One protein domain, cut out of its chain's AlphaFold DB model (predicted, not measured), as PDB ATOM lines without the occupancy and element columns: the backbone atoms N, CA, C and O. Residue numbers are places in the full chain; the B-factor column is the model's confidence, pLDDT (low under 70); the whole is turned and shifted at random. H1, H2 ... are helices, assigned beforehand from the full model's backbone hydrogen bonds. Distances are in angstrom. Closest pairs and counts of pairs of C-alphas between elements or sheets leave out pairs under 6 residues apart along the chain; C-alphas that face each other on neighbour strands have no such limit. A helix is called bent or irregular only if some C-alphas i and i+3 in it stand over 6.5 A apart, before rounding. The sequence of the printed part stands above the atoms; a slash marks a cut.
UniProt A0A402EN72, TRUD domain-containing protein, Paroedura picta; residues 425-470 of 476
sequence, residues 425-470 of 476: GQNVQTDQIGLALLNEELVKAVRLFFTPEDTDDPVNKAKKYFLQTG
ATOM      1  N   GLY A 425     239.060 189.951 169.892       64.81
ATOM      2  CA  GLY A 425     238.150 188.817 169.991       64.81
ATOM      3  C   GLY A 425     236.728 189.279 170.298       64.81
ATOM      4  O   GLY A 425     236.503 190.043 171.235       64.81
ATOM      5  N   GLN A 426     235.772 188.825 169.489       65.00
ATOM      6  CA  GLN A 426     234.370 189.249 169.585       65.00
ATOM      7  C   GLN A 426     233.654 188.643 170.803       65.00
ATOM      8  O   GLN A 426     232.744 189.262 171.346       65.00
ATOM      9  N   ASN A 427     234.097 187.462 171.255       74.75
ATOM     10  CA  ASN A 427     233.368 186.647 172.233       74.75
ATOM     11  C   ASN A 427     233.880 186.792 173.679       74.75
ATOM     12  O   ASN A 427     233.087 186.690 174.612       74.75
ATOM     13  N   VAL A 428     235.182 187.029 173.893       79.50
ATOM     14  CA  VAL A 428     235.788 187.193 175.231       79.50
ATOM     15  C   VAL A 428     236.873 188.265 175.187       79.50
ATOM     16  O   VAL A 428     237.773 188.213 174.348       79.50
ATOM     17  N   GLN A 429     236.813 189.210 176.126       83.06
ATOM     18  CA  GLN A 429     237.825 190.251 176.308       83.06
ATOM     19  C   GLN A 429     238.880 189.833 177.353       83.06
ATOM     20  O   GLN A 429     238.609 189.070 178.283       83.06
ATOM     21  N   THR A 430     240.116 190.316 177.186       88.50
ATOM     22  CA  THR A 430     241.282 189.893 177.997       88.50
ATOM     23  C   THR A 430     241.149 190.238 179.488       88.50
ATOM     24  O   THR A 430     241.656 189.512 180.342       88.50
ATOM     25  N   ASP A 431     240.444 191.316 179.820       89.62
ATOM     26  CA  ASP A 431     240.135 191.737 181.191       89.62
ATOM     27  C   ASP A 431     239.235 190.741 181.933       89.62
ATOM     28  O   ASP A 431     239.467 190.490 183.111       89.62
ATOM     29  N   GLN A 432     238.276 190.102 181.255       90.06
ATOM     30  CA  GLN A 432     237.419 189.069 181.854       90.06
ATOM     31  C   GLN A 432     238.230 187.831 182.265       90.06
ATOM     32  O   GLN A 432     238.001 187.247 183.327       90.06
ATOM     33  N   ILE A 433     239.218 187.454 181.445       91.19
ATOM     34  CA  ILE A 433     240.179 186.389 181.763       91.19
ATOM     35  C   ILE A 433     241.052 186.825 182.949       91.19
ATOM     36  O   ILE A 433     241.237 186.053 183.888       91.19
ATOM     37  N   GLY A 434     241.539 188.070 182.941       92.62
ATOM     38  CA  GLY A 434     242.299 188.657 184.047       92.62
ATOM     39  C   GLY A 434     241.529 188.662 185.372       92.62
ATOM     40  O   GLY A 434     242.074 188.249 186.390       92.62
ATOM     41  N   LEU A 435     240.251 189.043 185.358       94.38
ATOM     42  CA  LEU A 435     239.373 189.036 186.529       94.38
ATOM     43  C   LEU A 435     239.160 187.618 187.075       94.38
ATOM     44  O   LEU A 435     239.265 187.407 188.280       94.38
ATOM     45  N   ALA A 436     238.927 186.632 186.203       95.06
ATOM     46  CA  ALA A 436     238.813 185.233 186.616       95.06
ATOM     47  C   ALA A 436     240.121 184.693 187.230       95.06
ATOM     48  O   ALA A 436     240.071 183.904 188.168       95.06
ATOM     49  N   LEU A 437     241.289 185.132 186.743       95.50
ATOM     50  CA  LEU A 437     242.587 184.790 187.341       95.50
ATOM     51  C   LEU A 437     242.793 185.456 188.711       95.50
ATOM     52  O   LEU A 437     243.289 184.801 189.622       95.50
ATOM     53  N   LEU A 438     242.399 186.725 188.869       96.25
ATOM     54  CA  LEU A 438     242.497 187.460 190.139       96.25
ATOM     55  C   LEU A 438     241.554 186.910 191.221       96.25
ATOM     56  O   LEU A 438     241.906 186.934 192.394       96.25
ATOM     57  N   ASN A 439     240.399 186.372 190.825       96.62
ATOM     58  CA  ASN A 439     239.455 185.691 191.718       96.62
ATOM     59  C   ASN A 439     239.818 184.210 191.979       96.62
ATOM     60  O   ASN A 439     239.001 183.473 192.525       96.62
ATOM     61  N   GLU A 440     240.993 183.748 191.532       95.88
ATOM     62  CA  GLU A 440     241.454 182.348 191.605       95.88
ATOM     63  C   GLU A 440     240.525 181.316 190.916       95.88
ATOM     64  O   GLU A 440     240.673 180.102 191.075       95.88
ATOM     65  N   GLU A 441     239.608 181.762 190.048       96.94
ATOM     66  CA  GLU A 441     238.666 180.929 189.290       96.94
ATOM     67  C   GLU A 441     239.361 180.242 188.086       96.94
ATOM     68  O   GLU A 441     238.932 180.359 186.935       96.94
ATOM     69  N   LEU A 442     240.451 179.501 188.324       94.62
ATOM     70  CA  LEU A 442     241.353 178.976 187.283       94.62
ATOM     71  C   LEU A 442     240.636 178.183 186.175       94.62
ATOM     72  O   LEU A 442     240.936 178.353 184.993       94.62
ATOM     73  N   VAL A 443     239.651 177.348 186.524       92.38
ATOM     74  CA  VAL A 443     238.863 176.569 185.545       92.38
ATOM     75  C   VAL A 443     238.056 177.484 184.617       92.38
ATOM     76  O   VAL A 443     237.940 177.212 183.421       92.38
ATOM     77  N   LYS A 444     237.518 178.586 185.148       92.19
ATOM     78  CA  LYS A 444     236.774 179.599 184.389       92.19
ATOM     79  C   LYS A 444     237.722 180.407 183.508       92.19
ATOM     80  O   LYS A 444     237.435 180.554 182.327       92.19
ATOM     81  N   ALA A 445     238.871 180.835 184.034       93.44
ATOM     82  CA  ALA A 445     239.901 181.530 183.260       93.44
ATOM     83  C   ALA A 445     240.377 180.697 182.054       93.44
ATOM     84  O   ALA A 445     240.446 181.210 180.938       93.44
ATOM     85  N   VAL A 446     240.616 179.393 182.247       91.69
ATOM     86  CA  VAL A 446     240.944 178.461 181.154       91.69
ATOM     87  C   VAL A 446     239.787 178.353 180.155       91.69
ATOM     88  O   VAL A 446     240.014 178.484 178.957       91.69
ATOM     89  N   ARG A 447     238.539 178.161 180.609       89.69
ATOM     90  CA  ARG A 447     237.372 178.084 179.707       89.69
ATOM     91  C   ARG A 447     237.181 179.355 178.875       89.69
ATOM     92  O   ARG A 447     236.945 179.228 177.680       89.69
ATOM     93  N   LEU A 448     237.335 180.534 179.482       90.25
ATOM     94  CA  LEU A 448     237.276 181.838 178.809       90.25
ATOM     95  C   LEU A 448     238.403 181.991 177.773       90.25
ATOM     96  O   LEU A 448     238.158 182.399 176.643       90.25
ATOM     97  N   PHE A 449     239.636 181.604 178.116       89.12
ATOM     98  CA  PHE A 449     240.772 181.642 177.186       89.12
ATOM     99  C   PHE A 449     240.591 180.699 175.979       89.12
ATOM    100  O   PHE A 449     240.969 181.026 174.853       89.12
ATOM    101  N   PHE A 450     239.984 179.531 176.201       89.19
ATOM    102  CA  PHE A 450     239.642 178.575 175.145       89.19
ATOM    103  C   PHE A 450     238.294 178.856 174.461       89.19
ATOM    104  O   PHE A 450     237.888 178.060 173.614       89.19
ATOM    105  N   THR A 451     237.611 179.971 174.743       87.94
ATOM    106  CA  THR A 451     236.403 180.343 173.995       87.94
ATOM    107  C   THR A 451     236.760 180.587 172.519       87.94
ATOM    108  O   THR A 451     237.688 181.352 172.215       87.94
ATOM    109  N   PRO A 452     236.095 179.895 171.574       84.38
ATOM    110  CA  PRO A 452     236.327 180.086 170.152       84.38
ATOM    111  C   PRO A 452     235.733 181.408 169.672       84.38
ATOM    112  O   PRO A 452     234.731 181.890 170.201       84.38
ATOM    113  N   GLU A 453     236.346 181.957 168.635       83.69
ATOM    114  CA  GLU A 453     235.751 183.017 167.826       83.69
ATOM    115  C   GLU A 453     234.953 182.400 166.665       83.69
ATOM    116  O   GLU A 453     235.022 181.192 166.395       83.69
ATOM    117  N   ASP A 454     234.192 183.240 165.968       78.81
ATOM    118  CA  ASP A 454     233.275 182.814 164.904       78.81
ATOM    119  C   ASP A 454     233.994 182.536 163.567       78.81
ATOM    120  O   ASP A 454     233.382 182.127 162.583       78.81
ATOM    121  N   THR A 455     235.319 182.707 163.529       80.00
ATOM    122  CA  THR A 455     236.175 182.441 162.366       80.00
ATOM    123  C   THR A 455     236.526 180.951 162.241       80.00
ATOM    124  O   THR A 455     236.922 180.300 163.211       80.00
ATOM    125  N   ASP A 456     236.411 180.393 161.029       78.81
ATOM    126  CA  ASP A 456     236.623 178.959 160.752       78.81
ATOM    127  C   ASP A 456     238.107 178.567 160.576       78.81
ATOM    128  O   ASP A 456     238.508 177.902 159.617       78.81
ATOM    129  N   ASP A 457     238.949 178.987 161.516       85.00
ATOM    130  CA  ASP A 457     240.381 178.694 161.519       85.00
ATOM    131  C   ASP A 457     240.700 177.388 162.299       85.00
ATOM    132  O   ASP A 457     239.872 176.872 163.067       85.00
ATOM    133  N   PRO A 458     241.882 176.768 162.101       86.00
ATOM    134  CA  PRO A 458     242.201 175.497 162.753       86.00
ATOM    135  C   PRO A 458     242.418 175.650 164.272       86.00
ATOM    136  O   PRO A 458     242.297 174.671 165.012       86.00
ATOM    137  N   VAL A 459     242.669 176.873 164.758       87.31
ATOM    138  CA  VAL A 459     242.795 177.191 166.188       87.31
ATOM    139  C   VAL A 459     241.426 177.158 166.871       87.31
ATOM    140  O   VAL A 459     241.273 176.498 167.900       87.31
ATOM    141  N   ASN A 460     240.402 177.780 166.289       86.56
ATOM    142  CA  ASN A 460     239.025 177.758 166.779       86.56
ATOM    143  C   ASN A 460     238.405 176.363 166.671       86.56
ATOM    144  O   ASN A 460     237.653 175.975 167.564       86.56
ATOM    145  N   LYS A 461     238.766 175.563 165.659       86.81
ATOM    146  CA  LYS A 461     238.403 174.132 165.602       86.81
ATOM    147  C   LYS A 461     238.970 173.361 166.798       86.81
ATOM    148  O   LYS A 461     238.228 172.636 167.461       86.81
ATOM    149  N   ALA A 462     240.242 173.573 167.143       88.00
ATOM    150  CA  ALA A 462     240.851 172.958 168.324       88.00
ATOM    151  C   ALA A 462     240.271 173.485 169.653       88.00
ATOM    152  O   ALA A 462     240.038 172.690 170.563       88.00
ATOM    153  N   LYS A 463     239.964 174.785 169.759       89.19
ATOM    154  CA  LYS A 463     239.244 175.376 170.904       89.19
ATOM    155  C   LYS A 463     237.859 174.742 171.100       89.19
ATOM    156  O   LYS A 463     237.554 174.275 172.196       89.19
ATOM    157  N   LYS A 464     237.048 174.655 170.033       87.88
ATOM    158  CA  LYS A 464     235.726 173.992 170.030       87.88
ATOM    159  C   LYS A 464     235.845 172.535 170.495       87.88
ATOM    160  O   LYS A 464     235.123 172.127 171.402       87.88
ATOM    161  N   TYR A 465     236.805 171.785 169.951       88.44
ATOM    162  CA  TYR A 465     237.068 170.399 170.355       88.44
ATOM    163  C   TYR A 465     237.472 170.271 171.835       88.44
ATOM    164  O   TYR A 465     236.963 169.397 172.541       88.44
ATOM    165  N   PHE A 466     238.355 171.146 172.327       88.81
ATOM    166  CA  PHE A 466     238.784 171.150 173.727       88.81
ATOM    167  C   PHE A 466     237.607 171.399 174.680       88.81
ATOM    168  O   PHE A 466     237.448 170.660 175.650       88.81
ATOM    169  N   LEU A 467     236.741 172.374 174.380       85.81
ATOM    170  CA  LEU A 467     235.557 172.661 175.199       85.81
ATOM    171  C   LEU A 467     234.532 171.514 175.202       85.81
ATOM    172  O   LEU A 467     233.893 171.284 176.225       85.81
ATOM    173  N   GLN A 468     234.388 170.782 174.093       86.75
ATOM    174  CA  GLN A 468     233.472 169.637 173.987       86.75
ATOM    175  C   GLN A 468     233.993 168.367 174.676       86.75
ATOM    176  O   GLN A 468     233.200 167.579 175.185       86.75
ATOM    177  N   THR A 469     235.309 168.129 174.661       86.88
ATOM    178  CA  THR A 469     235.891 166.819 175.023       86.88
ATOM    179  C   THR A 469     236.811 166.838 176.241       86.88
ATOM    180  O   THR A 469     237.167 165.774 176.747       86.88
ATOM    181  N   GLY A 470     237.267 168.018 176.675       83.44
ATOM    182  CA  GLY A 470     238.336 168.180 177.664       83.44
ATOM    183  C   GLY A 470     239.719 167.703 177.195       83.44
ATOM    184  O   GLY A 470     240.653 167.675 177.994       83.44
TER     185      GLY A 470
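This is residues 425 to 470 of the 476 residues of the protein "TRUD domain-containing protein" of Paroedura picta (UniProt A0A402EN72). The model is a flat, open zigzag of short helices: H1 and H2 lie side by side as a tight helical hairpin, and H3 is set off from the pair beyond an eight-residue link, coming near H2 at a single place. H1 and H3 do not meet, and the link of residues 450 to 457 bridges from the end of H2 to the start of H3. The printed part has 46 residues with three named helices, in the order H1, H2, H3, and no named strand; its class is all helix. It is only just compact, close to loose, with a radius of gyration of the C-alphas of 11.0 A, and its C-alphas span 31 by 23 by 10 A.

The first helix, H1, residues 430 to 438, is followed by a tight link of three residues and then by H2, residues 442 to 449. H1 and H2 touch, with 10 pairs of C-alphas within 8 A. Their closest C-alphas, those of Ile 433 and Ala 445, are 5.1 A apart. The two helices run opposite ways at a shallow tilt of 6 degrees, centre to centre 8.8 A, and they form a helical hairpin. A short link of eight residues leads to H3, residues 458 to 469. H2 and H3 are close but not clearly touching, with 1 pair of C-alphas within 8 A. That closest pair, the C-alphas of Arg 447 and Leu 467, is 7.3 A apart, while the centres are 13.9 A apart. H2 and H3 run opposite ways at a tilt of 36 degrees, only just steep. H1 and H3 are apart. In H1, H2 and H3 every backbone O i to N i+4 pair is within hydrogen-bond range.

H1 runs from Thr 430, with its C-alpha at (241.282, 189.893, 177.997), to Leu 438, over 12.4 A. H2 runs from Leu 442, with its C-alpha at (241.353, 178.976, 187.283), to Phe 449, over 10.5 A. H3, the longest helix with 12 residues, runs from Pro 458 to Thr 469, over 16.3 A, and its last C-alpha is at (235.891, 166.819, 175.023). None of the three helices is bent or irregular.

The outline is flat. The two C-alphas farthest apart are those of Asn 439 and Asp 456, at 31.8 A. The first and last printed C-alphas, those of Gly 425 and Gly 470, are 22.0 A apart. The printed part has no cut, and neither link is long. The mean pLDDT of the printed part is 87.5, and residues 425 to 426 are under 70.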